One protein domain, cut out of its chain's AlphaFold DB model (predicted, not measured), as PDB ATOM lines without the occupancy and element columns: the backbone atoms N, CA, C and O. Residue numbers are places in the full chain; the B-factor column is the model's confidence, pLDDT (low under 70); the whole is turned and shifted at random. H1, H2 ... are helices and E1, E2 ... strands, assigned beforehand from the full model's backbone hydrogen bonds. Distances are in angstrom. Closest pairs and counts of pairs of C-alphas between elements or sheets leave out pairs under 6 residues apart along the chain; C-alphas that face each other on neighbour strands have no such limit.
ATOM      1  N   ALA A   2      -1.170 -28.913 -26.257       75.50
ATOM      2  CA  ALA A   2      -2.319 -29.734 -26.635       75.50
ATOM      3  C   ALA A   2      -3.030 -29.130 -27.858       75.50
ATOM      4  O   ALA A   2      -3.287 -27.924 -27.890       75.50
ATOM      5  N   THR A   3      -3.355 -29.957 -28.852       86.25
ATOM      6  CA  THR A   3      -4.157 -29.546 -30.014       86.25
ATOM      7  C   THR A   3      -5.630 -29.447 -29.617       86.25
ATOM      8  O   THR A   3      -6.192 -30.363 -29.008       86.25
ATOM      9  N   ALA A   4      -6.275 -28.335 -29.967       89.88
ATOM     10  CA  ALA A   4      -7.702 -28.128 -29.762       89.88
ATOM     11  C   ALA A   4      -8.510 -28.815 -30.867       89.88
ATOM     12  O   ALA A   4      -8.270 -28.614 -32.057       89.88
ATOM     13  N   HIS A   5      -9.542 -29.553 -30.474       88.88
ATOM     14  CA  HIS A   5     -10.430 -30.277 -31.373       88.88
ATOM     15  C   HIS A   5     -11.856 -29.742 -31.284       88.88
ATOM     16  O   HIS A   5     -12.358 -29.367 -30.219       88.88
ATOM     17  N   CYS A   6     -12.548 -29.725 -32.420       88.94
ATOM     18  CA  CYS A   6     -13.954 -29.341 -32.459       88.94
ATOM     19  C   CYS A   6     -14.822 -30.370 -31.711       88.94
ATOM     20  O   CYS A   6     -14.750 -31.551 -32.042       88.94
ATOM     21  N   PRO A   7     -15.736 -29.972 -30.806       87.19
ATOM     22  CA  PRO A   7     -16.604 -30.922 -30.099       87.19
ATOM     23  C   PRO A   7     -17.624 -31.630 -31.015       87.19
ATOM     24  O   PRO A   7     -18.247 -32.603 -30.606       87.19
ATOM     25  N   HIS A   8     -17.808 -31.153 -32.253       87.00
ATOM     26  CA  HIS A   8     -18.776 -31.711 -33.203       87.00
ATOM     27  C   HIS A   8     -18.165 -32.678 -34.219       87.00
ATOM     28  O   HIS A   8     -18.836 -33.614 -34.639       87.00
ATOM     29  N   CYS A   9     -16.935 -32.413 -34.676       86.88
ATOM     30  CA  CYS A   9     -16.275 -33.244 -35.688       86.88
ATOM     31  C   CYS A   9     -14.961 -33.869 -35.231       86.88
ATOM     32  O   CYS A   9     -14.417 -34.693 -35.953       86.88
ATOM     33  N   LEU A  10     -14.465 -33.490 -34.051       87.06
ATOM     34  CA  LEU A  10     -13.184 -33.919 -33.491       87.06
ATOM     35  C   LEU A  10     -11.965 -33.647 -34.379       87.06
ATOM     36  O   LEU A  10     -10.890 -34.148 -34.079       87.06
ATOM     37  N   LEU A  11     -12.109 -32.852 -35.440       87.56
ATOM     38  CA  LEU A  11     -10.980 -32.406 -36.242       87.56
ATOM     39  C   LEU A  11     -10.227 -31.274 -35.523       87.56
ATOM     40  O   LEU A  11     -10.874 -30.479 -34.816       87.56
ATOM     41  N   PRO A  12      -8.900 -31.177 -35.718       89.06
ATOM     42  CA  PRO A  12      -8.081 -30.089 -35.194       89.06
ATOM     43  C   PRO A  12      -8.590 -28.721 -35.651       89.06
ATOM     44  O   PRO A  12      -8.950 -28.535 -36.814       89.06
ATOM     45  N   ILE A  13      -8.635 -27.755 -34.738       90.31
ATOM     46  CA  ILE A  13      -9.099 -26.382 -35.007       90.31
ATOM     47  C   ILE A  13      -8.139 -25.298 -34.502       90.31
ATOM     48  O   ILE A  13      -8.431 -24.116 -34.671       90.31
ATOM     49  N   GLY A  14      -7.022 -25.689 -33.895       84.81
ATOM     50  CA  GLY A  14      -5.964 -24.791 -33.457       84.81
ATOM     51  C   GLY A  14      -4.957 -25.509 -32.567       84.81
ATOM     52  O   GLY A  14      -5.305 -26.471 -31.880       84.81
ATOM     53  N   ASP A  15      -3.729 -25.014 -32.577       71.31
ATOM     54  CA  ASP A  15      -2.705 -25.349 -31.591       71.31
ATOM     55  C   ASP A  15      -2.717 -24.265 -30.498       71.31
ATOM     56  O   ASP A  15      -3.217 -23.166 -30.744       71.31
ATOM     57  N   ASP A  16      -2.203 -24.574 -29.301       64.12
ATOM     58  CA  ASP A  16      -2.144 -23.678 -28.121       64.12
ATOM     59  C   ASP A  16      -3.378 -23.698 -27.179       64.12
ATOM     60  O   ASP A  16      -3.891 -22.674 -26.724       64.12
ATOM     61  N   ALA A  17      -3.880 -24.896 -26.852       61.91
ATOM     62  CA  ALA A  17      -5.027 -25.093 -25.953       61.91
ATOM     63  C   ALA A  17      -4.677 -25.136 -24.447       61.91
ATOM     64  O   ALA A  17      -5.376 -25.797 -23.678       61.91
ATOM     65  N   ASP A  18      -3.630 -24.437 -23.999       66.94
ATOM     66  CA  ASP A  18      -3.248 -24.390 -22.573       66.94
ATOM     67  C   ASP A  18      -4.216 -23.511 -21.729       66.94
ATOM     68  O   ASP A  18      -4.049 -23.341 -20.521       66.94
ATOM     69  N   GLY A  19      -5.278 -22.984 -22.357       71.25
ATOM     70  CA  GLY A  19      -6.373 -22.227 -21.750       71.25
ATOM     71  C   GLY A  19      -7.717 -22.439 -22.475       71.25
ATOM     72  O   GLY A  19      -7.825 -23.298 -23.353       71.25
ATOM     73  N   PRO A  20      -8.778 -21.680 -22.132       77.38
ATOM     74  CA  PRO A  20     -10.093 -21.837 -22.749       77.38
ATOM     75  C   PRO A  20     -10.044 -21.509 -24.249       77.38
ATOM     76  O   PRO A  20     -10.097 -20.348 -24.650       77.38
ATOM     77  N   PHE A  21      -9.988 -22.548 -25.085       84.12
ATOM     78  CA  PHE A  21     -10.037 -22.426 -26.538       84.12
ATOM     79  C   PHE A  21     -11.444 -22.746 -27.082       84.12
ATOM     80  O   PHE A  21     -12.094 -23.693 -26.627       84.12
ATOM     81  N   PRO A  22     -11.945 -21.998 -28.077       88.31
ATOM     82  CA  PRO A  22     -11.417 -20.711 -28.532       88.31
ATOM     83  C   PRO A  22     -11.636 -19.615 -27.474       88.31
ATOM     84  O   PRO A  22     -12.563 -19.716 -26.672       88.31
ATOM     85  N   ALA A  23     -10.826 -18.551 -27.488       87.62
ATOM     86  CA  ALA A  23     -10.972 -17.432 -26.545       87.62
ATOM     87  C   ALA A  23     -12.305 -16.672 -26.724       87.62
ATOM     88  O   ALA A  23     -12.859 -16.115 -25.780       87.62
ATOM     89  N   GLN A  24     -12.840 -16.671 -27.946       89.81
ATOM     90  CA  GLN A  24     -14.146 -16.118 -28.300       89.81
ATOM     91  C   GLN A  24     -14.919 -17.123 -29.151       89.81
ATOM     92  O   GLN A  24     -14.343 -18.048 -29.723       89.81
ATOM     93  N   ARG A  25     -16.238 -16.943 -29.273       91.44
ATOM     94  CA  ARG A  25     -17.065 -17.808 -30.122       91.44
ATOM     95  C   ARG A  25     -16.549 -17.799 -31.565       91.44
ATOM     96  O   ARG A  25     -16.448 -16.739 -32.173       91.44
ATOM     97  N   MET A  26     -16.335 -18.978 -32.142       93.69
ATOM     98  CA  MET A  26     -15.914 -19.135 -33.541       93.69
ATOM     99  C   MET A  26     -16.808 -20.128 -34.290       93.69
ATOM    100  O   MET A  26     -17.671 -20.780 -33.700       93.69
ATOM    101  N   ARG A  27     -16.605 -20.269 -35.602       92.75
ATOM    102  CA  ARG A  27     -17.142 -21.396 -36.380       92.75
ATOM    103  C   ARG A  27     -16.021 -22.377 -36.682       92.75
ATOM    104  O   ARG A  27     -14.923 -21.957 -37.027       92.75
ATOM    105  N   CYS A  28     -16.314 -23.670 -36.589       91.19
ATOM    106  CA  CYS A  28     -15.375 -24.703 -37.013       91.19
ATOM    107  C   CYS A  28     -15.041 -24.538 -38.511       91.19
ATOM    108  O   CYS A  28     -15.982 -24.397 -39.301       91.19
ATOM    109  N   PRO A  29     -13.763 -24.586 -38.930       89.38
ATOM    110  CA  PRO A  29     -13.404 -24.543 -40.349       89.38
ATOM    111  C   PRO A  29     -13.981 -25.739 -41.121       89.38
ATOM    112  O   PRO A  29     -14.439 -25.554 -42.243       89.38
ATOM    113  N   HIS A  30     -14.081 -26.902 -40.470       88.00
ATOM    114  CA  HIS A  30     -14.525 -28.166 -41.066       88.00
ATOM    115  C   HIS A  30     -16.050 -28.310 -41.103       88.00
ATOM    116  O   HIS A  30     -16.669 -28.351 -42.161       88.00
ATOM    117  N   CYS A  31     -16.702 -28.331 -39.934       88.62
ATOM    118  CA  CYS A  31     -18.143 -28.596 -39.847       88.62
ATOM    119  C   CYS A  31     -19.013 -27.327 -39.835       88.62
ATOM    120  O   CYS A  31     -20.234 -27.431 -39.761       88.62
ATOM    121  N   ARG A  32     -18.414 -26.124 -39.850       89.56
ATOM    122  CA  ARG A  32     -19.074 -24.792 -39.873       89.56
ATOM    123  C   ARG A  32     -20.021 -24.475 -38.701       89.56
ATOM    124  O   ARG A  32     -20.540 -23.353 -38.615       89.56
ATOM    125  N   LEU A  33     -20.215 -25.417 -37.777       89.00
ATOM    126  CA  LEU A  33     -20.987 -25.247 -36.545       89.00
ATOM    127  C   LEU A  33     -20.281 -24.277 -35.590       89.00
ATOM    128  O   LEU A  33     -19.053 -24.157 -35.591       89.00
ATOM    129  N   GLY A  34     -21.075 -23.554 -34.799       91.00
ATOM    130  CA  GLY A  34     -20.565 -22.597 -33.820       91.00
ATOM    131  C   GLY A  34     -19.960 -23.300 -32.608       91.00
ATOM    132  O   GLY A  34     -20.582 -24.193 -32.048       91.00
ATOM    133  N   ILE A  35     -18.777 -22.864 -32.187       91.06
ATOM    134  CA  ILE A  35     -18.069 -23.333 -30.995       91.06
ATOM    135  C   ILE A  35     -18.041 -22.163 -30.011       91.06
ATOM    136  O   ILE A  35     -17.526 -21.093 -30.339       91.06
ATOM    137  N   ALA A  36     -18.647 -22.335 -28.837       91.06
ATOM    138  CA  ALA A  36     -18.593 -21.325 -27.782       91.06
ATOM    139  C   ALA A  36     -17.189 -21.259 -27.155       91.06
ATOM    140  O   ALA A  36     -16.412 -22.205 -27.274       91.06
ATOM    141  N   ALA A  37     -16.876 -20.143 -26.492       90.75
ATOM    142  CA  ALA A  37     -15.574 -19.961 -25.861       90.75
ATOM    143  C   ALA A  37     -15.273 -21.083 -24.848       90.75
ATOM    144  O   ALA A  37     -16.170 -21.504 -24.111       90.75
ATOM    145  N   GLY A  38     -14.040 -21.595 -24.854       88.25
ATOM    146  CA  GLY A  38     -13.603 -22.683 -23.967       88.25
ATOM    147  C   GLY A  38     -14.303 -24.035 -24.171       88.25
ATOM    148  O   GLY A  38     -14.302 -24.858 -23.259       88.25
ATOM    149  N   ARG A  39     -14.966 -24.264 -25.315       88.19
ATOM    150  CA  ARG A  39     -15.662 -25.533 -25.616       88.19
ATOM    151  C   ARG A  39     -14.919 -26.447 -26.587       88.19
ATOM    152  O   ARG A  39     -15.463 -27.492 -26.948       88.19
ATOM    153  N   ALA A  40     -13.728 -26.073 -27.043       85.88
ATOM    154  CA  ALA A  40     -12.879 -27.017 -27.752       85.88
ATOM    155  C   ALA A  40     -12.349 -28.084 -26.794       85.88
ATOM    156  O   ALA A  40     -12.259 -27.869 -25.586       85.88
ATOM    157  N   ARG A  41     -12.016 -29.244 -27.351       81.19
ATOM    158  CA  ARG A  41     -11.535 -30.393 -26.589       81.19
ATOM    159  C   ARG A  41     -10.041 -30.569 -26.750       81.19
ATOM    160  O   ARG A  41      -9.526 -30.423 -27.853       81.19
ATOM    161  N   GLY A  52     -24.713 -36.176 -35.899       65.38
ATOM    162  CA  GLY A  52     -25.711 -35.930 -36.948       65.38
ATOM    163  C   GLY A  52     -25.394 -34.740 -37.862       65.38
ATOM    164  O   GLY A  52     -25.280 -34.891 -39.078       65.38
ATOM    165  N   SER A  53     -25.238 -33.544 -37.289       68.44
ATOM    166  CA  SER A  53     -25.131 -32.307 -38.079       68.44
ATOM    167  C   SER A  53     -23.767 -32.120 -38.748       68.44
ATOM    168  O   SER A  53     -23.697 -31.558 -39.839       68.44
ATOM    169  N   ALA A  54     -22.683 -32.603 -38.135       78.12
ATOM    170  CA  ALA A  54     -21.341 -32.470 -38.700       78.12
ATOM    171  C   ALA A  54     -21.147 -33.344 -39.951       78.12
ATOM    172  O   ALA A  54     -20.561 -32.881 -40.928       78.12
ATOM    173  N   ALA A  55     -21.700 -34.564 -39.961       80.75
ATOM    174  CA  ALA A  55     -21.577 -35.483 -41.094       80.75
ATOM    175  C   ALA A  55     -22.188 -34.917 -42.389       80.75
ATOM    176  O   ALA A  55     -21.598 -35.039 -43.459       80.75
ATOM    177  N   GLY A  56     -23.349 -34.257 -42.300       81.56
ATOM    178  CA  GLY A  56     -24.002 -33.659 -43.470       81.56
ATOM    179  C   GLY A  56     -23.204 -32.506 -44.087       81.56
ATOM    180  O   GLY A  56     -23.134 -32.395 -45.311       81.56
ATOM    181  N   VAL A  57     -22.570 -31.672 -43.255       83.44
ATOM    182  CA  VAL A  57     -21.727 -30.563 -43.731       83.44
ATOM    183  C   VAL A  57     -20.470 -31.091 -44.411       83.44
ATOM    184  O   VAL A  57     -20.165 -30.638 -45.510       83.44
ATOM    185  N   LEU A  58     -19.798 -32.077 -43.809       82.81
ATOM    186  CA  LEU A  58     -18.602 -32.697 -44.384       82.81
ATOM    187  C   LEU A  58     -18.910 -33.373 -45.722       82.81
ATOM    188  O   LEU A  58     -18.219 -33.128 -46.701       82.81
ATOM    189  N   ALA A  59     -20.008 -34.129 -45.813       85.06
ATOM    190  CA  ALA A  59     -20.419 -34.751 -47.070       85.06
ATOM    191  C   ALA A  59     -20.685 -33.726 -48.184       85.06
ATOM    192  O   ALA A  59     -20.376 -33.974 -49.348       85.06
ATOM    193  N   ASN A  60     -21.284 -32.580 -47.846       85.31
ATOM    194  CA  ASN A  60     -21.544 -31.515 -48.812       85.31
ATOM    195  C   ASN A  60     -20.266 -30.752 -49.193       85.31
ATOM    196  O   ASN A  60     -20.137 -30.358 -50.346       85.31
ATOM    197  N   ALA A  61     -19.340 -30.546 -48.253       84.56
ATOM    198  CA  ALA A  61     -18.035 -29.943 -48.522       84.56
ATOM    199  C   ALA A  61     -17.207 -30.836 -49.458       84.56
ATOM    200  O   ALA A  61     -16.872 -30.404 -50.553       84.56
ATOM    201  N   ALA A  62     -17.047 -32.111 -49.106       86.19
ATOM    202  CA  ALA A  62     -16.306 -33.098 -49.886       86.19
ATOM    203  C   ALA A  62     -16.846 -33.263 -51.322       86.19
ATOM    204  O   ALA A  62     -16.085 -33.416 -52.269       86.19
ATOM    205  N   ARG A  63     -18.167 -33.167 -51.527       84.81
ATOM    206  CA  ARG A  63     -18.770 -33.196 -52.877       84.81
ATOM    207  C   ARG A  63     -18.469 -31.964 -53.732       84.81
ATOM    208  O   ARG A  63     -18.686 -32.014 -54.937       84.81
ATOM    209  N   ARG A  64     -18.056 -30.851 -53.125       84.62
ATOM    210  CA  ARG A  64     -17.699 -29.611 -53.832       84.62
ATOM    211  C   ARG A  64     -16.219 -29.540 -54.178       84.62
ATOM    212  O   ARG A  64     -15.844 -28.641 -54.918       84.62
ATOM    213  N   GLU A  65     -15.404 -30.442 -53.644       82.62
ATOM    214  CA  GLU A  65     -13.946 -30.421 -53.802       82.62
ATOM    215  C   GLU A  65     -13.461 -30.896 -55.183       82.62
ATOM    216  O   GLU A  65     -12.259 -30.960 -55.388       82.62
TER     217      GLU A  65
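Overview. This is residues 2 to 41 and 52 to 65 of the 136 residues of an uncharacterized protein of Conexibacter sp. W3-3-2 (UniProt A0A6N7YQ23). This domain has little regular structure: residues 2 to 41 form a body of folded loops, and one helix, H1, lies at one end of the long axis. Two short antiparallel pairings tie the loops together, residues 4 to 5 with E1 and residues 26 to 27 with 34 to 35. The printed part has 54 residues, with one named strand, then one named helix; the class is mixed, with 14 residues in named elements. It is compact, with a radius of gyration of the C-alphas of 11.4 A, and rod-like in outline, spanning 35 by 17 by 16 A.

Along the chain. E1 is residues 12 to 14, beginning at C-alpha 12 (-8.081, -30.089, -35.194). Residues 15 to 41 hold no named element. H1, residues 52 to 62, is 16.2 A long and ends at C-alpha 62 (-16.306, -33.098, -49.886).

Arrangement. E1 pairs with no named strand. E1 and H1 are apart. In H1, 5 of 7 O i to N i+4 pairs are within hydrogen-bond range.

Size, cuts and confidence. The farthest C-alphas, Gly 19 and Arg 63, are 35.3 A apart. Residues 42 to 51 are not printed; C-alphas 41 and 52 are 18.4 A apart across this cut. Residues 16 to 18 and 52 to 53 have pLDDT under 70.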